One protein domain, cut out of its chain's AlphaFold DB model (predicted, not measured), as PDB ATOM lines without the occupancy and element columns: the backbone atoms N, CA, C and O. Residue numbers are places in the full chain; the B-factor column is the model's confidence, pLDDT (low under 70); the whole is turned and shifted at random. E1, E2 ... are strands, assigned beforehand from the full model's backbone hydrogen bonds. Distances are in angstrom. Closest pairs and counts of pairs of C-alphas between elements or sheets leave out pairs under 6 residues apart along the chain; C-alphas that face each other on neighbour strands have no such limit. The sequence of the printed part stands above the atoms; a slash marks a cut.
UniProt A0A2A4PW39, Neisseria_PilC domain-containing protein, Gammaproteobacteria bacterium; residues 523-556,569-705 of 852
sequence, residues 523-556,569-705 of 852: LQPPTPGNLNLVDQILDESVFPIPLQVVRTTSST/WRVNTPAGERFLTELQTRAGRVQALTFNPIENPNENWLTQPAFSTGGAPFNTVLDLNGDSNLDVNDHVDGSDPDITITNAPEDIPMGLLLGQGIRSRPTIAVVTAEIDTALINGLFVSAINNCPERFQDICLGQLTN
ATOM      1  N   LEU A 523    -134.727  28.145  60.421       87.56
ATOM      2  CA  LEU A 523    -134.627  29.055  59.280       87.56
ATOM      3  C   LEU A 523    -133.834  30.334  59.567       87.56
ATOM      4  O   LEU A 523    -133.946  31.313  58.830       87.56
ATOM      5  N   GLN A 524    -133.029  30.341  60.630       84.56
ATOM      6  CA  GLN A 524    -132.127  31.437  60.965       84.56
ATOM      7  C   GLN A 524    -130.676  30.962  60.902       84.56
ATOM      8  O   GLN A 524    -130.407  29.810  61.258       84.56
ATOM      9  N   PRO A 525    -129.733  31.846  60.516       82.25
ATOM     10  CA  PRO A 525    -128.316  31.515  60.526       82.25
ATOM     11  C   PRO A 525    -127.887  30.919  61.875       82.25
ATOM     12  O   PRO A 525    -128.267  31.454  62.929       82.25
ATOM     13  N   PRO A 526    -127.111  29.825  61.875       80.25
ATOM     14  CA  PRO A 526    -126.566  29.275  63.105       80.25
ATOM     15  C   PRO A 526    -125.627  30.297  63.754       80.25
ATOM     16  O   PRO A 526    -124.951  31.075  63.081       80.25
ATOM     17  N   THR A 527    -125.598  30.319  65.087       74.56
ATOM     18  CA  THR A 527    -124.582  31.078  65.824       74.56
ATOM     19  C   THR A 527    -123.402  30.142  66.081       74.56
ATOM     20  O   THR A 527    -123.594  29.153  66.796       74.56
ATOM     21  N   PRO A 528    -122.201  30.418  65.537       65.00
ATOM     22  CA  PRO A 528    -121.049  29.536  65.702       65.00
ATOM     23  C   PRO A 528    -120.772  29.216  67.176       65.00
ATOM     24  O   PRO A 528    -120.744  30.114  68.020       65.00
ATOM     25  N   GLY A 529    -120.594  27.930  67.491       63.03
ATOM     26  CA  GLY A 529    -120.289  27.451  68.844       63.03
ATOM     27  C   GLY A 529    -121.445  27.485  69.852       63.03
ATOM     28  O   GLY A 529    -121.223  27.175  71.020       63.03
ATOM     29  N   ASN A 530    -122.671  27.836  69.443       70.06
ATOM     30  CA  ASN A 530    -123.836  27.862  70.330       70.06
ATOM     31  C   ASN A 530    -124.973  26.967  69.812       70.06
ATOM     32  O   ASN A 530    -126.020  27.448  69.377       70.06
ATOM     33  N   LEU A 531    -124.755  25.650  69.868       79.31
ATOM     34  CA  LEU A 531    -125.789  24.658  69.560       79.31
ATOM     35  C   LEU A 531    -126.716  24.371  70.746       79.31
ATOM     36  O   LEU A 531    -127.763  23.760  70.555       79.31
ATOM     37  N   ASN A 532    -126.334  24.763  71.969       88.06
ATOM     38  CA  ASN A 532    -127.014  24.333  73.194       88.06
ATOM     39  C   ASN A 532    -127.374  22.829  73.128       88.06
ATOM     40  O   ASN A 532    -128.543  22.441  73.216       88.06
ATOM     41  N   LEU A 533    -126.349  22.026  72.815       92.12
ATOM     42  CA  LEU A 533    -126.446  20.603  72.500       92.12
ATOM     43  C   LEU A 533    -126.890  19.807  73.733       92.12
ATOM     44  O   LEU A 533    -126.347  20.010  74.818       92.12
ATOM     45  N   VAL A 534    -127.835  18.886  73.549       95.62
ATOM     46  CA  VAL A 534    -128.251  17.923  74.580       95.62
ATOM     47  C   VAL A 534    -127.662  16.553  74.278       95.62
ATOM     48  O   VAL A 534    -127.931  15.989  73.221       95.62
ATOM     49  N   ASP A 535    -126.892  16.012  75.216       96.31
ATOM     50  CA  ASP A 535    -126.402  14.639  75.141       96.31
ATOM     51  C   ASP A 535    -127.422  13.661  75.727       96.31
ATOM     52  O   ASP A 535    -127.947  13.870  76.825       96.31
ATOM     53  N   GLN A 536    -127.662  12.578  74.995       96.69
ATOM     54  CA  GLN A 536    -128.359  11.395  75.477       96.69
ATOM     55  C   GLN A 536    -127.340  10.297  75.758       96.69
ATOM     56  O   GLN A 536    -126.385  10.099  75.000       96.69
ATOM     57  N   ILE A 537    -127.543   9.591  76.863       96.44
ATOM     58  CA  ILE A 537    -126.701   8.475  77.285       96.44
ATOM     59  C   ILE A 537    -127.300   7.207  76.696       96.44
ATOM     60  O   ILE A 537    -128.499   6.989  76.840       96.44
ATOM     61  N   LEU A 538    -126.475   6.417  76.015       96.12
ATOM     62  CA  LEU A 538    -126.821   5.115  75.462       96.12
ATOM     63  C   LEU A 538    -126.271   4.038  76.398       96.12
ATOM     64  O   LEU A 538    -125.070   4.038  76.671       96.12
ATOM     65  N   ASP A 539    -127.130   3.129  76.843       94.62
ATOM     66  CA  ASP A 539    -126.764   2.026  77.727       94.62
ATOM     67  C   ASP A 539    -127.084   0.684  77.062       94.62
ATOM     68  O   ASP A 539    -128.112   0.520  76.404       94.62
ATOM     69  N   GLU A 540    -126.193  -0.294  77.228       93.12
ATOM     70  CA  GLU A 540    -126.418  -1.671  76.784       93.12
ATOM     71  C   GLU A 540    -127.005  -2.509  77.917       93.12
ATOM     72  O   GLU A 540    -126.561  -2.453  79.064       93.12
ATOM     73  N   SER A 541    -128.018  -3.297  77.579       90.19
ATOM     74  CA  SER A 541    -128.777  -4.137  78.498       90.19
ATOM     75  C   SER A 541    -129.094  -5.486  77.858       90.19
ATOM     76  O   SER A 541    -128.812  -5.736  76.684       90.19
ATOM     77  N   VAL A 542    -129.664  -6.393  78.647       86.19
ATOM     78  CA  VAL A 542    -130.039  -7.731  78.193       86.19
ATOM     79  C   VAL A 542    -131.509  -7.952  78.488       86.19
ATOM     80  O   VAL A 542    -131.916  -7.897  79.643       86.19
ATOM     81  N   PHE A 543    -132.275  -8.263  77.448       81.88
ATOM     82  CA  PHE A 543    -133.615  -8.805  77.594       81.88
ATOM     83  C   PHE A 543    -133.502 -10.328  77.804       81.88
ATOM     84  O   PHE A 543    -132.866 -11.002  76.989       81.88
ATOM     85  N   PRO A 544    -134.002 -10.899  78.911       75.94
ATOM     86  CA  PRO A 544    -133.690 -12.273  79.307       75.94
ATOM     87  C   PRO A 544    -134.424 -13.372  78.522       75.94
ATOM     88  O   PRO A 544    -133.854 -14.458  78.341       75.94
ATOM     89  N   ILE A 545    -135.678 -13.167  78.092       71.62
ATOM     90  CA  ILE A 545    -136.493 -14.230  77.471       71.62
ATOM     91  C   ILE A 545    -137.327 -13.701  76.294       71.62
ATOM     92  O   ILE A 545    -138.372 -13.116  76.538       71.62
ATOM     93  N   PRO A 546    -136.969 -14.050  75.042       69.94
ATOM     94  CA  PRO A 546    -135.715 -14.671  74.622       69.94
ATOM     95  C   PRO A 546    -134.492 -13.822  74.970       69.94
ATOM     96  O   PRO A 546    -134.587 -12.619  75.138       69.94
ATOM     97  N   LEU A 547    -133.328 -14.468  75.073       78.81
ATOM     98  CA  LEU A 547    -132.088 -13.763  75.373       78.81
ATOM     99  C   LEU A 547    -131.707 -12.868  74.186       78.81
ATOM    100  O   LEU A 547    -131.267 -13.385  73.156       78.81
ATOM    101  N   GLN A 548    -131.848 -11.556  74.347       82.62
ATOM    102  CA  GLN A 548    -131.483 -10.550  73.352       82.62
ATOM    103  C   GLN A 548    -130.598  -9.477  73.992       82.62
ATOM    104  O   GLN A 548    -130.815  -9.082  75.136       82.62
ATOM    105  N   VAL A 549    -129.589  -9.004  73.258       89.06
ATOM    106  CA  VAL A 549    -128.801  -7.835  73.673       89.06
ATOM    107  C   VAL A 549    -129.459  -6.605  73.068       89.06
ATOM    108  O   VAL A 549    -129.706  -6.555  71.858       89.06
ATOM    109  N   VAL A 550    -129.765  -5.640  73.925       92.25
ATOM    110  CA  VAL A 550    -130.534  -4.452  73.575       92.25
ATOM    111  C   VAL A 550    -129.842  -3.189  74.059       92.25
ATOM    112  O   VAL A 550    -128.916  -3.237  74.868       92.25
ATOM    113  N   ARG A 551    -130.297  -2.042  73.560       94.44
ATOM    114  CA  ARG A 551    -129.867  -0.729  74.040       94.44
ATOM    115  C   ARG A 551    -131.053   0.099  74.492       94.44
ATOM    116  O   ARG A 551    -132.080   0.123  73.811       94.44
ATOM    117  N   THR A 552    -130.873   0.809  75.592       94.62
ATOM    118  CA  THR A 552    -131.776   1.851  76.079       94.62
ATOM    119  C   THR A 552    -131.064   3.199  76.042       94.62
ATOM    120  O   THR A 552    -129.859   3.284  75.788       94.62
ATOM    121  N   THR A 553    -131.814   4.279  76.235       94.81
ATOM    122  CA  THR A 553    -131.256   5.636  76.235       94.81
ATOM    123  C   THR A 553    -131.877   6.486  77.329       94.81
ATOM    124  O   THR A 553    -133.043   6.291  77.665       94.81
ATOM    125  N   SER A 554    -131.155   7.496  77.817       95.00
ATOM    126  CA  SER A 554    -131.703   8.477  78.764       95.00
ATOM    127  C   SER A 554    -132.923   9.234  78.215       95.00
ATOM    128  O   SER A 554    -133.108   9.353  77.005       95.00
ATOM    129  N   SER A 555    -133.723   9.829  79.105       90.62
ATOM    130  CA  SER A 555    -134.900  10.645  78.755       90.62
ATOM    131  C   SER A 555    -134.669  12.165  78.868       90.62
ATOM    132  O   SER A 555    -135.605  12.943  79.078       90.62
ATOM    133  N   THR A 556    -133.419  12.631  78.731       92.75
ATOM    134  CA  THR A 556    -133.080  14.054  78.905       92.75
ATOM    135  C   THR A 556    -133.893  14.927  77.944       92.75
ATOM    136  O   THR A 556    -133.908  14.708  76.734       92.75
ATOM    137  N   TRP A 569    -129.625  17.746  69.496       95.00
ATOM    138  CA  TRP A 569    -129.375  16.644  70.418       95.00
ATOM    139  C   TRP A 569    -128.397  15.647  69.798       95.00
ATOM    140  O   TRP A 569    -128.242  15.620  68.574       95.00
ATOM    141  N   ARG A 570    -127.733  14.842  70.634       96.81
ATOM    142  CA  ARG A 570    -126.759  13.832  70.211       96.81
ATOM    143  C   ARG A 570    -126.890  12.535  71.007       96.81
ATOM    144  O   ARG A 570    -127.008  12.574  72.228       96.81
ATOM    145  N   VAL A 571    -126.770  11.406  70.311       97.81
ATOM    146  CA  VAL A 571    -126.554  10.068  70.885       97.81
ATOM    147  C   VAL A 571    -125.190   9.573  70.415       97.81
ATOM    148  O   VAL A 571    -124.986   9.389  69.214       97.81
ATOM    149  N   ASN A 572    -124.251   9.375  71.337       97.62
ATOM    150  CA  ASN A 572    -122.951   8.781  71.012       97.62
ATOM    151  C   ASN A 572    -123.076   7.261  70.895       97.62
ATOM    152  O   ASN A 572    -123.716   6.626  71.730       97.62
ATOM    153  N   THR A 573    -122.431   6.683  69.886       96.69
ATOM    154  CA  THR A 573    -122.279   5.232  69.771       96.69
ATOM    155  C   THR A 573    -121.113   4.748  70.637       96.69
ATOM    156  O   THR A 573    -120.259   5.544  71.045       96.69
ATOM    157  N   PRO A 574    -120.998   3.437  70.889       96.00
ATOM    158  CA  PRO A 574    -119.738   2.845  71.315       96.00
ATOM    159  C   PRO A 574    -118.593   3.137  70.336       96.00
ATOM    160  O   PRO A 574    -118.802   3.507  69.175       96.00
ATOM    161  N   ALA A 575    -117.364   2.980  70.828       95.94
ATOM    162  CA  ALA A 575    -116.145   3.274  70.081       95.94
ATOM    163  C   ALA A 575    -116.087   2.507  68.748       95.94
ATOM    164  O   ALA A 575    -116.247   1.289  68.719       95.94
ATOM    165  N   GLY A 576    -115.852   3.244  67.656       94.94
ATOM    166  CA  GLY A 576    -115.727   2.751  66.282       94.94
ATOM    167  C   GLY A 576    -116.991   2.228  65.607       94.94
ATOM    168  O   GLY A 576    -116.929   1.923  64.417       94.94
ATOM    169  N   GLU A 577    -118.132   2.175  66.291       96.75
ATOM    170  CA  GLU A 577    -119.427   1.968  65.641       96.75
ATOM    171  C   GLU A 577    -119.785   3.162  64.742       96.75
ATOM    172  O   GLU A 577    -119.478   4.303  65.080       96.75
ATOM    173  N   ARG A 578    -120.396   2.917  63.571       96.06
ATOM    174  CA  ARG A 578    -120.620   3.955  62.543       96.06
ATOM    175  C   ARG A 578    -121.961   3.870  61.844       96.06
ATOM    176  O   ARG A 578    -122.500   2.785  61.628       96.06
ATOM    177  N   PHE A 579    -122.415   5.024  61.362       96.88
ATOM    178  CA  PHE A 579    -123.577   5.154  60.489       96.88
ATOM    179  C   PHE A 579    -123.139   5.107  59.021       96.88
ATOM    180  O   PHE A 579    -122.680   6.097  58.462       96.88
ATOM    181  N   LEU A 580    -123.266   3.936  58.390       94.88
ATOM    182  CA  LEU A 580    -122.849   3.716  56.993       94.88
ATOM    183  C   LEU A 580    -124.026   3.595  56.021       94.88
ATOM    184  O   LEU A 580    -123.840   3.547  54.807       94.88
ATOM    185  N   THR A 581    -125.246   3.534  56.548       92.06
ATOM    186  CA  THR A 581    -126.470   3.446  55.756       92.06
ATOM    187  C   THR A 581    -127.462   4.519  56.188       92.06
ATOM    188  O   THR A 581    -127.371   5.065  57.284       92.06
ATOM    189  N   GLU A 582    -128.382   4.866  55.294       91.12
ATOM    190  CA  GLU A 582    -129.293   5.995  55.487       91.12
ATOM    191  C   GLU A 582    -130.216   5.824  56.694       91.12
ATOM    192  O   GLU A 582    -130.791   4.753  56.898       91.12
ATOM    193  N   LEU A 583    -130.442   6.931  57.403       92.25
ATOM    194  CA  LEU A 583    -131.440   7.035  58.465       92.25
ATOM    195  C   LEU A 583    -132.862   7.002  57.889       92.25
ATOM    196  O   LEU A 583    -133.065   7.363  56.724       92.25
ATOM    197  N   GLN A 584    -133.845   6.618  58.703       85.06
ATOM    198  CA  GLN A 584    -135.273   6.685  58.372       85.06
ATOM    199  C   GLN A 584    -136.093   7.181  59.568       85.06
ATOM    200  O   GLN A 584    -136.222   6.493  60.575       85.06
ATOM    201  N   THR A 585    -136.689   8.361  59.451       82.56
ATOM    202  CA  THR A 585    -137.554   8.944  60.475       82.56
ATOM    203  C   THR A 585    -138.983   8.534  60.206       82.56
ATOM    204  O   THR A 585    -139.574   8.896  59.182       82.56
ATOM    205  N   ARG A 586    -139.551   7.769  61.132       74.50
ATOM    206  CA  ARG A 586    -140.886   7.201  60.998       74.50
ATOM    207  C   ARG A 586    -141.512   6.964  62.364       74.50
ATOM    208  O   ARG A 586    -140.820   6.579  63.299       74.50
ATOM    209  N   ALA A 587    -142.826   7.187  62.467       72.00
ATOM    210  CA  ALA A 587    -143.608   6.903  63.673       72.00
ATOM    211  C   ALA A 587    -142.990   7.511  64.954       72.00
ATOM    212  O   ALA A 587    -142.923   6.870  66.000       72.00
ATOM    213  N   GLY A 588    -142.486   8.747  64.852       75.31
ATOM    214  CA  GLY A 588    -141.867   9.469  65.968       75.31
ATOM    215  C   GLY A 588    -140.464   8.987  66.363       75.31
ATOM    216  O   GLY A 588    -139.997   9.317  67.453       75.31
ATOM    217  N   ARG A 589    -139.776   8.218  65.513       83.62
ATOM    218  CA  ARG A 589    -138.452   7.644  65.798       83.62
ATOM    219  C   ARG A 589    -137.489   7.874  64.650       83.62
ATOM    220  O   ARG A 589    -137.928   7.952  63.505       83.62
ATOM    221  N   VAL A 590    -136.195   7.928  64.950       86.31
ATOM    222  CA  VAL A 590    -135.123   7.960  63.942       86.31
ATOM    223  C   VAL A 590    -134.485   6.583  63.890       86.31
ATOM    224  O   VAL A 590    -133.706   6.224  64.762       86.31
ATOM    225  N   GLN A 591    -134.840   5.797  62.882       88.12
ATOM    226  CA  GLN A 591    -134.314   4.454  62.686       88.12
ATOM    227  C   GLN A 591    -132.945   4.527  62.010       88.12
ATOM    228  O   GLN A 591    -132.781   5.170  60.969       88.12
ATOM    229  N   ALA A 592    -131.971   3.840  62.590       91.31
ATOM    230  CA  ALA A 592    -130.605   3.774  62.109       91.31
ATOM    231  C   ALA A 592    -130.096   2.336  62.170       91.31
ATOM    232  O   ALA A 592    -130.317   1.633  63.155       91.31
ATOM    233  N   LEU A 593    -129.380   1.922  61.127       92.19
ATOM    234  CA  LEU A 593    -128.572   0.714  61.156       92.19
ATOM    235  C   LEU A 593    -127.101   1.113  61.220       92.19
ATOM    236  O   LEU A 593    -126.598   1.785  60.312       92.19
ATOM    237  N   THR A 594    -126.427   0.674  62.272       95.31
ATOM    238  CA  THR A 594    -125.006   0.930  62.496       95.31
ATOM    239  C   THR A 594    -124.189  -0.347  62.368       95.31
ATOM    240  O   THR A 594    -124.697  -1.460  62.524       95.31
ATOM    241  N   PHE A 595    -122.906  -0.172  62.062       95.25
ATOM    242  CA  PHE A 595    -121.931  -1.249  61.942       95.25
ATOM    243  C   PHE A 595    -120.737  -0.957  62.848       95.25
ATOM    244  O   PHE A 595    -120.171   0.136  62.780       95.25
ATOM    245  N   ASN A 596    -120.349  -1.930  63.671       95.31
ATOM    246  CA  ASN A 596    -119.155  -1.865  64.506       95.31
ATOM    247  C   ASN A 596    -118.100  -2.870  63.996       95.31
ATOM    248  O   ASN A 596    -118.257  -4.078  64.202       95.31
ATOM    249  N   PRO A 597    -117.036  -2.397  63.313       92.12
ATOM    250  CA  PRO A 597    -115.982  -3.253  62.774       92.12
ATOM    251  C   PRO A 597    -114.967  -3.747  63.811       92.12
ATOM    252  O   PRO A 597    -114.213  -4.667  63.496       92.12
ATOM    253  N   ILE A 598    -114.890  -3.124  64.992       89.75
ATOM    254  CA  ILE A 598    -113.821  -3.385  65.972       89.75
ATOM    255  C   ILE A 598    -114.160  -4.575  66.854       89.75
ATOM    256  O   ILE A 598    -113.262  -5.312  67.276       89.75
ATOM    257  N   GLU A 599    -115.447  -4.760  67.135       88.31
ATOM    258  CA  GLU A 599    -115.902  -5.916  67.884       88.31
ATOM    259  C   GLU A 599    -115.513  -7.208  67.162       88.31
ATOM    260  O   GLU A 599    -115.447  -7.289  65.930       88.31
ATOM    261  N   ASN A 600    -115.200  -8.235  67.952       78.44
ATOM    262  CA  ASN A 600    -114.856  -9.552  67.438       78.44
ATOM    263  C   ASN A 600    -115.786 -10.598  68.053       78.44
ATOM    264  O   ASN A 600    -115.551 -11.053  69.178       78.44
ATOM    265  N   PRO A 601    -116.811 -11.029  67.314       80.06
ATOM    266  CA  PRO A 601    -117.104 -10.714  65.908       80.06
ATOM    267  C   PRO A 601    -117.639  -9.287  65.684       80.06
ATOM    268  O   PRO A 601    -118.132  -8.677  66.623       80.06
ATOM    269  N   ASN A 602    -117.609  -8.795  64.439       87.06
ATOM    270  CA  ASN A 602    -118.227  -7.506  64.112       87.06
ATOM    271  C   ASN A 602    -119.730  -7.508  64.428       87.06
ATOM    272  O   ASN A 602    -120.375  -8.560  64.436       87.06
ATOM    273  N   GLU A 603    -120.293  -6.325  64.656       90.56
ATOM    274  CA  GLU A 603    -121.682  -6.181  65.095       90.56
ATOM    275  C   GLU A 603    -122.480  -5.235  64.205       90.56
ATOM    276  O   GLU A 603    -121.952  -4.284  63.629       90.56
ATOM    277  N   ASN A 604    -123.782  -5.498  64.114       90.38
ATOM    278  CA  ASN A 604    -124.755  -4.616  63.483       90.38
ATOM    279  C   ASN A 604    -125.865  -4.322  64.483       90.38
ATOM    280  O   ASN A 604    -126.395  -5.254  65.090       90.38
ATOM    281  N   TRP A 605    -126.264  -3.061  64.591       92.62
ATOM    282  CA  TRP A 605    -127.302  -2.635  65.521       92.62
ATOM    283  C   TRP A 605    -128.404  -1.879  64.789       92.62
ATOM    284  O   TRP A 605    -128.132  -0.950  64.031       92.62
ATOM    285  N   LEU A 606    -129.658  -2.264  65.029       90.75
ATOM    286  CA  LEU A 606    -130.814  -1.433  64.703       90.75
ATOM    287  C   LEU A 606    -131.097  -0.544  65.911       90.75
ATOM    288  O   LEU A 606    -131.297  -1.072  66.993       90.75
ATOM    289  N   THR A 607    -131.122   0.772  65.732       90.94
ATOM    290  CA  THR A 607    -131.300   1.773  66.795       90.94
ATOM    291  C   THR A 607    -132.416   2.744  66.408       90.94
ATOM    292  O   THR A 607    -132.490   3.150  65.251       90.94
ATOM    293  N   GLN A 608    -133.316   3.082  67.337       89.88
ATOM    294  CA  GLN A 608    -134.555   3.822  67.050       89.88
ATOM    295  C   GLN A 608    -134.943   4.843  68.145       89.88
ATOM    296  O   GLN A 608    -136.056   4.768  68.677       89.88
ATOM    297  N   PRO A 609    -134.072   5.801  68.507       91.50
ATOM    298  CA  PRO A 609    -134.394   6.812  69.510       91.50
ATOM    299  C   PRO A 609    -135.578   7.696  69.100       91.50
ATOM    300  O   PRO A 609    -135.930   7.810  67.917       91.50
ATOM    301  N   ALA A 610    -136.167   8.383  70.081       88.31
ATOM    302  CA  ALA A 610    -137.219   9.365  69.847       88.31
ATOM    303  C   ALA A 610    -136.733  10.495  68.925       88.31
ATOM    304  O   ALA A 610    -135.699  11.117  69.167       88.31
ATOM    305  N   PHE A 611    -137.510  10.825  67.891       85.38
ATOM    306  CA  PHE A 611    -137.092  11.805  66.880       85.38
ATOM    307  C   PHE A 611    -136.879  13.222  67.441       85.38
ATOM    308  O   PHE A 611    -136.033  13.979  66.965       85.38
ATOM    309  N   SER A 612    -137.640  13.604  68.463       84.06
ATOM    310  CA  SER A 612    -137.624  14.963  69.003       84.06
ATOM    311  C   SER A 612    -136.502  15.200  70.011       84.06
ATOM    312  O   SER A 612    -136.076  16.345  70.173       84.06
ATOM    313  N   THR A 613    -136.015  14.149  70.675       88.69
ATOM    314  CA  THR A 613    -135.044  14.267  71.776       88.69
ATOM    315  C   THR A 613    -133.760  13.468  71.577       88.69
ATOM    316  O   THR A 613    -132.782  13.738  72.273       88.69
ATOM    317  N   GLY A 614    -133.762  12.471  70.691       90.38
ATOM    318  CA  GLY A 614    -132.717  11.450  70.603       90.38
ATOM    319  C   GLY A 614    -132.701  10.472  71.781       90.38
ATOM    320  O   GLY A 614    -131.853   9.591  71.816       90.38
ATOM    321  N   GLY A 615    -133.575  10.658  72.771       91.75
ATOM    322  CA  GLY A 615    -133.612   9.857  73.989       91.75
ATOM    323  C   GLY A 615    -134.583   8.687  73.889       91.75
ATOM    324  O   GLY A 615    -134.978   8.276  72.791       91.75
ATOM    325  N   ALA A 616    -134.993   8.200  75.062       90.56
ATOM    326  CA  ALA A 616    -135.944   7.105  75.201       90.56
ATOM    327  C   ALA A 616    -137.193   7.323  74.327       90.56
ATOM    328  O   ALA A 616    -137.750   8.430  74.326       90.56
ATOM    329  N   PRO A 617    -137.651   6.298  73.584       85.44
ATOM    330  CA  PRO A 617    -138.932   6.345  72.896       85.44
ATOM    331  C   PRO A 617    -140.094   6.646  73.847       85.44
ATOM    332  O   PRO A 617    -140.037   6.371  75.040       85.44
ATOM    333  N   PHE A 618    -141.181   7.197  73.305       77.88
ATOM    334  CA  PHE A 618    -142.367   7.531  74.103       77.88
ATOM    335  C   PHE A 618    -143.219   6.314  74.481       77.88
ATOM    336  O   PHE A 618    -143.935   6.371  75.471       77.88
ATOM    337  N   ASN A 619    -143.140   5.246  73.685       79.31
ATOM    338  CA  ASN A 619    -143.865   3.985  73.843       79.31
ATOM    339  C   ASN A 619    -142.904   2.832  73.527       79.31
ATOM    340  O   ASN A 619    -141.891   3.074  72.869       79.31
ATOM    341  N   THR A 620    -143.242   1.600  73.911       83.88
ATOM    342  CA  THR A 620    -142.539   0.381  73.476       83.88
ATOM    343  C   THR A 620    -142.449   0.309  71.945       83.88
ATOM    344  O   THR A 620    -143.412   0.626  71.244       83.88
ATOM    345  N   VAL A 621    -141.273  -0.049  71.405       76.56
ATOM    346  CA  VAL A 621    -140.990   0.004  69.947       76.56
ATOM    347  C   VAL A 621    -140.459  -1.300  69.357       76.56
ATOM    348  O   VAL A 621    -140.326  -1.394  68.134       76.56
ATOM    349  N   LEU A 622    -140.123  -2.267  70.206       80.38
ATOM    350  CA  LEU A 622    -139.647  -3.595  69.841       80.38
ATOM    351  C   LEU A 622    -140.508  -4.608  70.588       80.38
ATOM    352  O   LEU A 622    -140.605  -4.506  71.806       80.38
ATOM    353  N   ASP A 623    -141.090  -5.556  69.861       77.25
ATOM    354  CA  ASP A 623    -141.681  -6.765  70.439       77.25
ATOM    355  C   ASP A 623    -140.517  -7.724  70.707       77.25
ATOM    356  O   ASP A 623    -139.937  -8.305  69.782       77.25
ATOM    357  N   LEU A 624    -140.063  -7.767  71.957       80.25
ATOM    358  CA  LEU A 624    -138.902  -8.563  72.339       80.25
ATOM    359  C   LEU A 624    -139.300  -9.947  72.826       80.25
ATOM    360  O   LEU A 624    -138.465 -10.855  72.747       80.25
ATOM    361  N   ASN A 625    -140.520 -10.105  73.342       75.06
ATOM    362  CA  ASN A 625    -141.009 -11.353  73.920       75.06
ATOM    363  C   ASN A 625    -141.715 -12.271  72.895       75.06
ATOM    364  O   ASN A 625    -141.835 -13.476  73.151       75.06
ATOM    365  N   GLY A 626    -142.103 -11.724  71.742       72.69
ATOM    366  CA  GLY A 626    -142.736 -12.411  70.623       72.69
ATOM    367  C   GLY A 626    -144.200 -12.756  70.807       72.69
ATOM    368  O   GLY A 626    -144.672 -13.774  70.290       72.69
ATOM    369  N   ASP A 627    -144.920 -11.949  71.580       69.31
ATOM    370  CA  ASP A 627    -146.354 -12.107  71.808       69.31
ATOM    371  C   ASP A 627    -147.230 -11.226  70.899       69.31
ATOM    372  O   ASP A 627    -148.465 -11.287  70.995       69.31
ATOM    373  N   SER A 628    -146.605 -10.484  69.974       69.19
ATOM    374  CA  SER A 628    -147.237  -9.566  69.023       69.19
ATOM    375  C   SER A 628    -147.862  -8.315  69.651       69.19
ATOM    376  O   SER A 628    -148.576  -7.588  68.951       69.19
ATOM    377  N   ASN A 629    -147.623  -8.047  70.938       71.19
ATOM    378  CA  ASN A 629    -148.018  -6.815  71.619       71.19
ATOM    379  C   ASN A 629    -146.772  -5.976  71.925       71.19
ATOM    380  O   ASN A 629    -145.666  -6.492  71.991       71.19
ATOM    381  N   LEU A 630    -146.949  -4.661  72.058       76.06
ATOM    382  CA  LEU A 630    -145.870  -3.740  72.412       76.06
ATOM    383  C   LEU A 630    -146.186  -3.119  73.759       76.06
ATOM    384  O   LEU A 630    -146.784  -2.044  73.817       76.06
ATOM    385  N   ASP A 631    -145.787  -3.785  74.832       79.38
ATOM    386  CA  ASP A 631    -146.175  -3.384  76.178       79.38
ATOM    387  C   ASP A 631    -144.976  -3.306  77.136       79.38
ATOM    388  O   ASP A 631    -143.817  -3.184  76.732       79.38
ATOM    389  N   VAL A 632    -145.261  -3.247  78.435       86.00
ATOM    390  CA  VAL A 632    -144.245  -3.153  79.496       86.00
ATOM    391  C   VAL A 632    -143.468  -4.457  79.681       86.00
ATOM    392  O   VAL A 632    -142.402  -4.449  80.284       86.00
ATOM    393  N   ASN A 633    -143.965  -5.583  79.163       84.75
ATOM    394  CA  ASN A 633    -143.264  -6.864  79.209       84.75
ATOM    395  C   ASN A 633    -142.103  -6.919  78.204       84.75
ATOM    396  O   ASN A 633    -141.243  -7.790  78.332       84.75
ATOM    397  N   ASP A 634    -142.050  -5.985  77.250       83.25
ATOM    398  CA  ASP A 634    -140.920  -5.779  76.339       83.25
ATOM    399  C   ASP A 634    -139.854  -4.835  76.907       83.25
ATOM    400  O   ASP A 634    -138.852  -4.554  76.248       83.25
ATOM    401  N   HIS A 635    -140.050  -4.303  78.118       88.94
ATOM    402  CA  HIS A 635    -139.050  -3.459  78.772       88.94
ATOM    403  C   HIS A 635    -137.904  -4.319  79.312       88.94
ATOM    404  O   HIS A 635    -138.065  -5.521  79.544       88.94
ATOM    405  N   VAL A 636    -136.717  -3.733  79.510       86.75
ATOM    406  CA  VAL A 636    -135.548  -4.493  80.010       86.75
ATOM    407  C   VAL A 636    -135.790  -5.131  81.382       86.75
ATOM    408  O   VAL A 636    -135.195  -6.161  81.691       86.75
ATOM    409  N   ASP A 637    -136.673  -4.546  82.187       81.75
ATOM    410  CA  ASP A 637    -137.121  -5.040  83.487       81.75
ATOM    411  C   ASP A 637    -138.421  -5.868  83.414       81.75
ATOM    412  O   ASP A 637    -138.711  -6.640  84.330       81.75
ATOM    413  N   GLY A 638    -139.171  -5.765  82.313       68.44
ATOM    414  CA  GLY A 638    -140.477  -6.388  82.083       68.44
ATOM    415  C   GLY A 638    -140.492  -7.915  82.132       68.44
ATOM    416  O   GLY A 638    -141.505  -8.528  82.471       68.44
ATOM    417  N   SER A 639    -139.361  -8.551  81.831       60.22
ATOM    418  CA  SER A 639    -139.226 -10.013  81.789       60.22
ATOM    419  C   SER A 639    -138.375 -10.597  82.924       60.22
ATOM    420  O   SER A 639    -138.152 -11.814  82.959       60.22
ATOM    421  N   ASP A 640    -137.940  -9.771  83.884       65.62
ATOM    422  CA  ASP A 640    -137.237 -10.224  85.085       65.62
ATOM    423  C   ASP A 640    -138.230 -10.445  86.250       65.62
ATOM    424  O   ASP A 640    -138.778  -9.486  86.797       65.62
ATOM    425  N   PRO A 641    -138.471 -11.700  86.685       63.00
ATOM    426  CA  PRO A 641    -139.397 -11.987  87.781       63.00
ATOM    427  C   PRO A 641    -138.906 -11.484  89.151       63.00
ATOM    428  O   PRO A 641    -139.692 -11.475  90.103       63.00
ATOM    429  N   ASP A 642    -137.629 -11.107  89.264       64.88
ATOM    430  CA  ASP A 642    -136.991 -10.622  90.488       64.88
ATOM    431  C   ASP A 642    -136.887  -9.080  90.539       64.88
ATOM    432  O   ASP A 642    -136.504  -8.529  91.580       64.88
ATOM    433  N   ILE A 643    -137.266  -8.367  89.467       67.94
ATOM    434  CA  ILE A 643    -137.300  -6.896  89.399       67.94
ATOM    435  C   ILE A 643    -138.751  -6.398  89.443       67.94
ATOM    436  O   ILE A 643    -139.696  -7.047  89.005       67.94
ATOM    437  N   THR A 644    -138.958  -5.232  90.057       71.56
ATOM    438  CA  THR A 644    -140.256  -4.552  89.987       71.56
ATOM    439  C   THR A 644    -140.346  -3.844  88.645       71.56
ATOM    440  O   THR A 644    -139.634  -2.863  88.477       71.56
ATOM    441  N   ILE A 645    -141.221  -4.321  87.756       70.31
ATOM    442  CA  ILE A 645    -141.499  -3.677  86.464       70.31
ATOM    443  C   ILE A 645    -141.896  -2.218  86.709       70.31
ATOM    444  O   ILE A 645    -142.828  -1.937  87.478       70.31
ATOM    445  N   THR A 646    -141.182  -1.297  86.079       71.62
ATOM    446  CA  THR A 646    -141.465   0.130  86.082       71.62
ATOM    447  C   THR A 646    -141.820   0.582  84.672       71.62
ATOM    448  O   THR A 646    -141.285   0.092  83.694       71.62
ATOM    449  N   ASN A 647    -142.727   1.550  84.545       76.94
ATOM    450  CA  ASN A 647    -143.037   2.150  83.242       76.94
ATOM    451  C   ASN A 647    -142.087   3.328  82.960       76.94
ATOM    452  O   ASN A 647    -142.534   4.383  82.498       76.94
ATOM    453  N   ALA A 648    -140.816   3.221  83.357       84.88
ATOM    454  CA  ALA A 648    -139.855   4.291  83.136       84.88
ATOM    455  C   ALA A 648    -139.455   4.323  81.651       84.88
ATOM    456  O   ALA A 648    -139.153   3.279  81.076       84.88
ATOM    457  N   PRO A 649    -139.419   5.501  81.004       84.94
ATOM    458  CA  PRO A 649    -139.002   5.599  79.607       84.94
ATOM    459  C   PRO A 649    -137.611   5.004  79.347       84.94
ATOM    460  O   PRO A 649    -137.369   4.442  78.285       84.94
ATOM    461  N   GLU A 650    -136.695   5.112  80.312       88.62
ATOM    462  CA  GLU A 650    -135.331   4.587  80.219       88.62
ATOM    463  C   GLU A 650    -135.253   3.057  80.168       88.62
ATOM    464  O   GLU A 650    -134.221   2.529  79.758       88.62
ATOM    465  N   ASP A 651    -136.327   2.356  80.535       90.06
ATOM    466  CA  ASP A 651    -136.395   0.896  80.462       90.06
ATOM    467  C   ASP A 651    -136.860   0.407  79.079       90.06
ATOM    468  O   ASP A 651    -136.737  -0.782  78.777       90.06
ATOM    469  N   ILE A 652    -137.328   1.314  78.204       90.44
ATOM    470  CA  ILE A 652    -137.799   0.997  76.850       90.44
ATOM    471  C   ILE A 652    -136.603   0.705  75.929       90.44
ATOM    472  O   ILE A 652    -135.832   1.619  75.597       90.44
ATOM    473  N   PRO A 653    -136.458  -0.533  75.422       91.88
ATOM    474  CA  PRO A 653    -135.415  -0.876  74.473       91.88
ATOM    475  C   PRO A 653    -135.655  -0.157  73.153       91.88
ATOM    476  O   PRO A 653    -136.706  -0.277  72.529       91.88
ATOM    477  N   MET A 654    -134.648   0.579  72.705       91.19
ATOM    478  CA  MET A 654    -134.655   1.278  71.421       91.19
ATOM    479  C   MET A 654    -133.636   0.704  70.443       91.19
ATOM    480  O   MET A 654    -133.608   1.109  69.281       91.19
ATOM    481  N   GLY A 655    -132.798  -0.231  70.897       91.44
ATOM    482  CA  GLY A 655    -131.752  -0.834  70.087       91.44
ATOM    483  C   GLY A 655    -131.710  -2.339  70.198       91.44
ATOM    484  O   GLY A 655    -131.938  -2.884  71.272       91.44
ATOM    485  N   LEU A 656    -131.382  -2.984  69.086       90.25
ATOM    486  CA  LEU A 656    -131.361  -4.429  68.938       90.25
ATOM    487  C   LEU A 656    -130.102  -4.876  68.193       90.25
ATOM    488  O   LEU A 656    -129.840  -4.422  67.073       90.25
ATOM    489  N   LEU A 657    -129.355  -5.801  68.797       89.06
ATOM    490  CA  LEU A 657    -128.201  -6.432  68.168       89.06
ATOM    491  C   LEU A 657    -128.657  -7.427  67.085       89.06
ATOM    492  O   LEU A 657    -129.269  -8.453  67.374       89.06
ATOM    493  N   LEU A 658    -128.291  -7.169  65.829       85.19
ATOM    494  CA  LEU A 658    -128.579  -8.029  64.668       85.19
ATOM    495  C   LEU A 658    -127.455  -9.041  64.365       85.19
ATOM    496  O   LEU A 658    -127.507  -9.789  63.376       85.19
ATOM    497  N   GLY A 659    -126.414  -9.038  65.200       83.50
ATOM    498  CA  GLY A 659    -125.265  -9.931  65.126       83.50
ATOM    499  C   GLY A 659    -124.279  -9.599  64.004       83.50
ATOM    500  O   GLY A 659    -124.159  -8.462  63.546       83.50
ATOM    501  N   GLN A 660    -123.553 -10.632  63.576       83.88
ATOM    502  CA  GLN A 660    -122.363 -10.504  62.731       83.88
ATOM    503  C   GLN A 660    -122.660 -10.414  61.238       83.88
ATOM    504  O   GLN A 660    -123.680 -10.908  60.741       83.88
ATOM    505  N   GLY A 661    -121.669  -9.915  60.505       82.69
ATOM    506  CA  GLY A 661    -121.657  -9.826  59.054       82.69
ATOM    507  C   GLY A 661    -121.952  -8.415  58.573       82.69
ATOM    508  O   GLY A 661    -121.813  -7.449  59.312       82.69
ATOM    509  N   ILE A 662    -122.345  -8.309  57.311       84.12
ATOM    510  CA  ILE A 662    -122.729  -7.043  56.688       84.12
ATOM    511  C   ILE A 662    -124.218  -7.073  56.382       84.12
ATOM    512  O   ILE A 662    -124.791  -8.135  56.100       84.12
ATOM    513  N   ARG A 663    -124.852  -5.911  56.489       87.31
ATOM    514  CA  ARG A 663    -126.302  -5.755  56.400       87.31
ATOM    515  C   ARG A 663    -126.651  -4.563  55.518       87.31
ATOM    516  O   ARG A 663    -125.854  -3.641  55.352       87.31
ATOM    517  N   SER A 664    -127.841  -4.588  54.932       89.69
ATOM    518  CA  SER A 664    -128.419  -3.389  54.324       89.69
ATOM    519  C   SER A 664    -129.222  -2.613  55.346       89.69
ATOM    520  O   SER A 664    -129.767  -3.219  56.265       89.69
ATOM    521  N   ARG A 665    -129.462  -1.321  55.102       86.94
ATOM    522  CA  ARG A 665    -130.556  -0.625  55.795       86.94
ATOM    523  C   ARG A 665    -131.883  -1.395  55.662       86.94
ATOM    524  O   ARG A 665    -132.085  -2.071  54.641       86.94
ATOM    525  N   PRO A 666    -132.805  -1.242  56.624       84.44
ATOM    526  CA  PRO A 666    -134.156  -1.758  56.495       84.44
ATOM    527  C   PRO A 666    -134.890  -1.203  55.267       84.44
ATOM    528  O   PRO A 666    -134.779  -0.025  54.898       84.44
ATOM    529  N   THR A 667    -135.664  -2.079  54.633       84.75
ATOM    530  CA  THR A 667    -136.726  -1.720  53.693       84.75
ATOM    531  C   THR A 667    -138.047  -1.982  54.380       84.75
ATOM    532  O   THR A 667    -138.344  -3.127  54.706       84.75
ATOM    533  N   ILE A 668    -138.805  -0.922  54.640       78.69
ATOM    534  CA  ILE A 668    -140.031  -1.028  55.421       78.69
ATOM    535  C   ILE A 668    -141.236  -1.220  54.501       78.69
ATOM    536  O   ILE A 668    -141.333  -0.562  53.461       78.69
ATOM    537  N   ALA A 669    -142.153  -2.096  54.903       73.38
ATOM    538  CA  ALA A 669    -143.425  -2.321  54.235       73.38
ATOM    539  C   ALA A 669    -144.587  -2.351  55.240       73.38
ATOM    540  O   ALA A 669    -144.445  -2.841  56.357       73.38
ATOM    541  N   VAL A 670    -145.739  -1.823  54.834       71.94
ATOM    542  CA  VAL A 670    -146.967  -1.730  55.632       71.94
ATOM    543  C   VAL A 670    -147.800  -2.992  55.421       71.94
ATOM    544  O   VAL A 670    -148.072  -3.354  54.277       71.94
ATOM    545  N   VAL A 671    -148.234  -3.651  56.497       68.06
ATOM    546  CA  VAL A 671    -149.042  -4.887  56.431       68.06
ATOM    547  C   VAL A 671    -150.486  -4.674  56.903       68.06
ATOM    548  O   VAL A 671    -150.868  -3.599  57.358       68.06
ATOM    549  N   THR A 672    -151.332  -5.703  56.774       56.09
ATOM    550  CA  THR A 672    -152.781  -5.656  57.089       56.09
ATOM    551  C   THR A 672    -153.139  -5.353  58.537       56.09
ATOM    552  O   THR A 672    -154.292  -5.034  58.799       56.09
ATOM    553  N   ALA A 673    -152.185  -5.451  59.455       50.91
ATOM    554  CA  ALA A 673    -152.399  -5.228  60.880       50.91
ATOM    555  C   ALA A 673    -151.969  -3.822  61.352       50.91
ATOM    556  O   ALA A 673    -151.783  -3.640  62.541       50.91
ATOM    557  N   GLU A 674    -151.735  -2.861  60.444       52.19
ATOM    558  CA  GLU A 674    -151.179  -1.510  60.748       52.19
ATOM    559  C   GLU A 674    -149.756  -1.509  61.352       52.19
ATOM    560  O   GLU A 674    -149.153  -0.470  61.604       52.19
ATOM    561  N   ILE A 675    -149.198  -2.709  61.441       54.94
ATOM    562  CA  ILE A 675    -147.832  -3.107  61.733       54.94
ATOM    563  C   ILE A 675    -146.895  -2.812  60.539       54.94
ATOM    564  O   ILE A 675    -147.289  -2.959  59.380       54.94
ATOM    565  N   ASP A 676    -145.625  -2.488  60.800       64.25
ATOM    566  CA  ASP A 676    -144.595  -2.283  59.777       64.25
ATOM    567  C   ASP A 676    -143.574  -3.424  59.737       64.25
ATOM    568  O   ASP A 676    -142.754  -3.571  60.634       64.25
ATOM    569  N   THR A 677    -143.514  -4.203  58.658       70.88
ATOM    570  CA  THR A 677    -142.430  -5.187  58.511       70.88
ATOM    571  C   THR A 677    -141.142  -4.529  58.005       70.88
ATOM    572  O   THR A 677    -141.178  -3.647  57.143       70.88
ATOM    573  N   ALA A 678    -139.992  -4.969  58.519       77.06
ATOM    574  CA  ALA A 678    -138.671  -4.489  58.128       77.06
ATOM    575  C   ALA A 678    -137.875  -5.606  57.435       77.06
ATOM    576  O   ALA A 678    -137.561  -6.631  58.032       77.06
ATOM    577  N   LEU A 679    -137.501  -5.388  56.174       79.88
ATOM    578  CA  LEU A 679    -136.723  -6.332  55.371       79.88
ATOM    579  C   LEU A 679    -135.254  -5.898  55.311       79.88
ATOM    580  O   LEU A 679    -134.940  -4.813  54.813       79.88
ATOM    581  N   ILE A 680    -134.345  -6.750  55.790       85.25
ATOM    582  CA  ILE A 680    -132.903  -6.464  55.881       85.25
ATOM    583  C   ILE A 680    -132.118  -7.511  55.079       85.25
ATOM    584  O   ILE A 680    -132.154  -8.706  55.378       85.25
ATOM    585  N   ASN A 681    -131.363  -7.073  54.066       87.62
ATOM    586  CA  ASN A 681    -130.461  -7.951  53.321       87.62
ATOM    587  C   ASN A 681    -129.251  -8.343  54.183       87.62
ATOM    588  O   ASN A 681    -128.752  -7.550  54.982       87.62
ATOM    589  N   GLY A 682    -128.747  -9.560  53.987       75.12
ATOM    590  CA  GLY A 682    -127.607 -10.117  54.723       75.12
ATOM    591  C   GLY A 682    -127.997 -10.986  55.920       75.12
ATOM    592  O   GLY A 682    -127.175 -11.784  56.360       75.12
ATOM    593  N   LEU A 683    -129.245 -10.925  56.393       65.56
ATOM    594  CA  LEU A 683    -129.796 -11.917  57.322       65.56
ATOM    595  C   LEU A 683    -130.148 -13.190  56.529       65.56
ATOM    596  O   LEU A 683    -131.131 -13.225  55.791       65.56
ATOM    597  N   PHE A 684    -129.308 -14.231  56.598       46.47
ATOM    598  CA  PHE A 684    -129.574 -15.507  55.920       46.47
ATOM    599  C   PHE A 684    -130.429 -16.449  56.774       46.47
ATOM    600  O   PHE A 684    -130.019 -16.910  57.835       46.47
ATOM    601  N   VAL A 685    -131.582 -16.810  56.209       37.97
ATOM    602  CA  VAL A 685    -132.618 -17.722  56.727       37.97
ATOM    603  C   VAL A 685    -132.228 -19.218  56.611       37.97
ATOM    604  O   VAL A 685    -132.972 -20.093  57.030       37.97
ATOM    605  N   SER A 686    -131.045 -19.579  56.098       28.89
ATOM    606  CA  SER A 686    -130.666 -20.998  55.899       28.89
ATOM    607  C   SER A 686    -129.911 -21.656  57.066       28.89
ATOM    608  O   SER A 686    -129.778 -22.878  57.087       28.89
ATOM    609  N   ALA A 687    -129.486 -20.903  58.090       30.59
ATOM    610  CA  ALA A 687    -129.039 -21.471  59.376       30.59
ATOM    611  C   ALA A 687    -130.217 -21.820  60.311       30.59
ATOM    612  O   ALA A 687    -130.038 -22.169  61.477       30.59
ATOM    613  N   ILE A 688    -131.430 -21.725  59.777       35.19
ATOM    614  CA  ILE A 688    -132.683 -21.726  60.502       35.19
ATOM    615  C   ILE A 688    -133.564 -22.839  59.898       35.19
ATOM    616  O   ILE A 688    -134.659 -22.632  59.397       35.19
ATOM    617  N   ASN A 689    -133.093 -24.092  59.993       29.19
ATOM    618  CA  ASN A 689    -133.975 -25.279  59.912       29.19
ATOM    619  C   ASN A 689    -134.894 -25.418  61.145       29.19
ATOM    620  O   ASN A 689    -135.579 -26.416  61.320       29.19
ATOM    621  N   ASN A 690    -134.878 -24.403  61.996       29.80
ATOM    622  CA  ASN A 690    -135.879 -24.014  62.962       29.80
ATOM    623  C   ASN A 690    -135.690 -22.513  63.050       29.80
ATOM    624  O   ASN A 690    -134.655 -22.115  63.586       29.80
ATOM    625  N   CYS A 691    -136.636 -21.698  62.570       31.19
ATOM    626  CA  CYS A 691    -136.810 -20.384  63.190       31.19
ATOM    627  C   CYS A 691    -137.093 -20.773  64.622       31.19
ATOM    628  O   CYS A 691    -138.098 -21.458  64.841       31.19
ATOM    629  N   PRO A 692    -136.171 -20.544  65.577       29.17
ATOM    630  CA  PRO A 692    -136.590 -20.682  66.950       29.17
ATOM    631  C   PRO A 692    -137.804 -19.761  67.022       29.17
ATOM    632  O   PRO A 692    -137.731 -18.644  66.510       29.17
ATOM    633  N   GLU A 693    -138.905 -20.214  67.612       29.66
ATOM    634  CA  GLU A 693    -140.080 -19.367  67.885       29.66
ATOM    635  C   GLU A 693    -139.679 -17.986  68.462       29.66
ATOM    636  O   GLU A 693    -140.415 -17.031  68.346       29.66
ATOM    637  N   ARG A 694    -138.452 -17.873  68.987       31.11
ATOM    638  CA  ARG A 694    -137.761 -16.716  69.560       31.11
ATOM    639  C   ARG A 694    -137.113 -15.696  68.606       31.11
ATOM    640  O   ARG A 694    -136.409 -14.826  69.102       31.11
ATOM    641  N   PHE A 695    -137.237 -15.817  67.283       32.62
ATOM    642  CA  PHE A 695    -136.728 -14.791  66.346       32.62
ATOM    643  C   PHE A 695    -137.715 -14.446  65.215       32.62
ATOM    644  O   PHE A 695    -137.314 -13.853  64.210       32.62
ATOM    645  N   GLN A 696    -138.999 -14.802  65.362       31.31
ATOM    646  CA  GLN A 696    -140.044 -14.324  64.445       31.31
ATOM    647  C   GLN A 696    -140.246 -12.802  64.557       31.31
ATOM    648  O   GLN A 696    -140.566 -12.168  63.554       31.31
ATOM    649  N   ASP A 697    -139.899 -12.211  65.698       33.44
ATOM    650  CA  ASP A 697    -140.224 -10.814  66.041       33.44
ATOM    651  C   ASP A 697    -139.159  -9.832  65.546       33.44
ATOM    652  O   ASP A 697    -139.448  -8.719  65.125       33.44
ATOM    653  N   ILE A 698    -137.909 -10.282  65.405       33.47
ATOM    654  CA  ILE A 698    -136.872  -9.501  64.705       33.47
ATOM    655  C   ILE A 698    -137.151  -9.455  63.187       33.47
ATOM    656  O   ILE A 698    -136.704  -8.545  62.487       33.47
ATOM    657  N   CYS A 699    -137.917 -10.421  62.664       33.81
ATOM    658  CA  CYS A 699    -138.355 -10.448  61.265       33.81
ATOM    659  C   CYS A 699    -139.672  -9.686  61.030       33.81
ATOM    660  O   CYS A 699    -140.089  -9.511  59.883       33.81
ATOM    661  N   LEU A 700    -140.335  -9.230  62.092       32.91
ATOM    662  CA  LEU A 700    -141.638  -8.591  62.047       32.91
ATOM    663  C   LEU A 700    -141.623  -7.414  63.021       32.91
ATOM    664  O   LEU A 700    -141.839  -7.593  64.208       32.91
ATOM    665  N   GLY A 701    -141.432  -6.190  62.527       28.42
ATOM    666  CA  GLY A 701    -141.715  -4.991  63.318       28.42
ATOM    667  C   GLY A 701    -143.217  -4.853  63.596       28.42
ATOM    668  O   GLY A 701    -143.857  -3.960  63.055       28.42
ATOM    669  N   GLN A 702    -143.797  -5.744  64.404       29.92
ATOM    670  CA  GLN A 702    -145.196  -5.736  64.822       29.92
ATOM    671  C   GLN A 702    -145.518  -4.499  65.668       29.92
ATOM    672  O   GLN A 702    -145.287  -4.478  66.861       29.92
ATOM    673  N   LEU A 703    -146.028  -3.440  65.026       32.41
ATOM    674  CA  LEU A 703    -146.649  -2.271  65.661       32.41
ATOM    675  C   LEU A 703    -148.206  -2.311  65.683       32.41
ATOM    676  O   LEU A 703    -148.824  -2.122  64.639       32.41
ATOM    677  N   THR A 704    -148.800  -2.397  66.889       42.06
ATOM    678  CA  THR A 704    -150.142  -1.915  67.361       42.06
ATOM    679  C   THR A 704    -151.350  -2.877  67.510       42.06
ATOM    680  O   THR A 704    -151.573  -3.745  66.671       42.06
ATOM    681  N   ASN A 705    -152.203  -2.653  68.546       34.19
ATOM    682  CA  ASN A 705    -153.588  -3.173  68.630       34.19
ATOM    683  C   ASN A 705    -154.602  -2.244  69.377       34.19
ATOM    684  O   ASN A 705    -154.323  -1.661  70.419       34.19
TER     685      ASN A 705
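This is residues 523 to 556 and 569 to 705 of the 852 residues of the protein "Neisseria_PilC domain-containing protein" of Gammaproteobacteria bacterium (UniProt A0A2A4PW39). With little regular structure, a strongly twisted antiparallel wall, E2 E3 E8 E7 E6 E5, has long link 608 to 654 partly over one face; residues 523 to 530 and 684 to 691 stick out. The 171 printed residues have ten named strands, E1 to E10, holding 51 residues: all strand. It is compact, radius of gyration of the C-alphas 16.5 A, spanning 57 by 37 by 36 A.

The sheet joins E2, residues 538 to 543, E3, 548 to 553, E8, 655 to 659, E7, 603 to 607, E6, 589 to 596, and E5, 584 to 586; N 541 and O 550, 2.9 A, are within hydrogen-bond range. E5 E6 E7 E8 form a meander, successive antiparallel neighbours. E1, 534 to 536, runs on into E2 at 23 degrees and is parallel to E4, 569 to 575.

E1 begins at C-alpha 534, (-128.251, 17.923, 74.580). Hairpin E9, 667 to 670, and E10, 676 to 679, ends at C-alpha 679, (-136.723, -6.332, 55.371).

The printed part has one cut, between residues 556 and 569, and the C-alphas of residues 556 and 569 are 9.6 A apart across it. Residues 683 to 705 are under pLDDT 70.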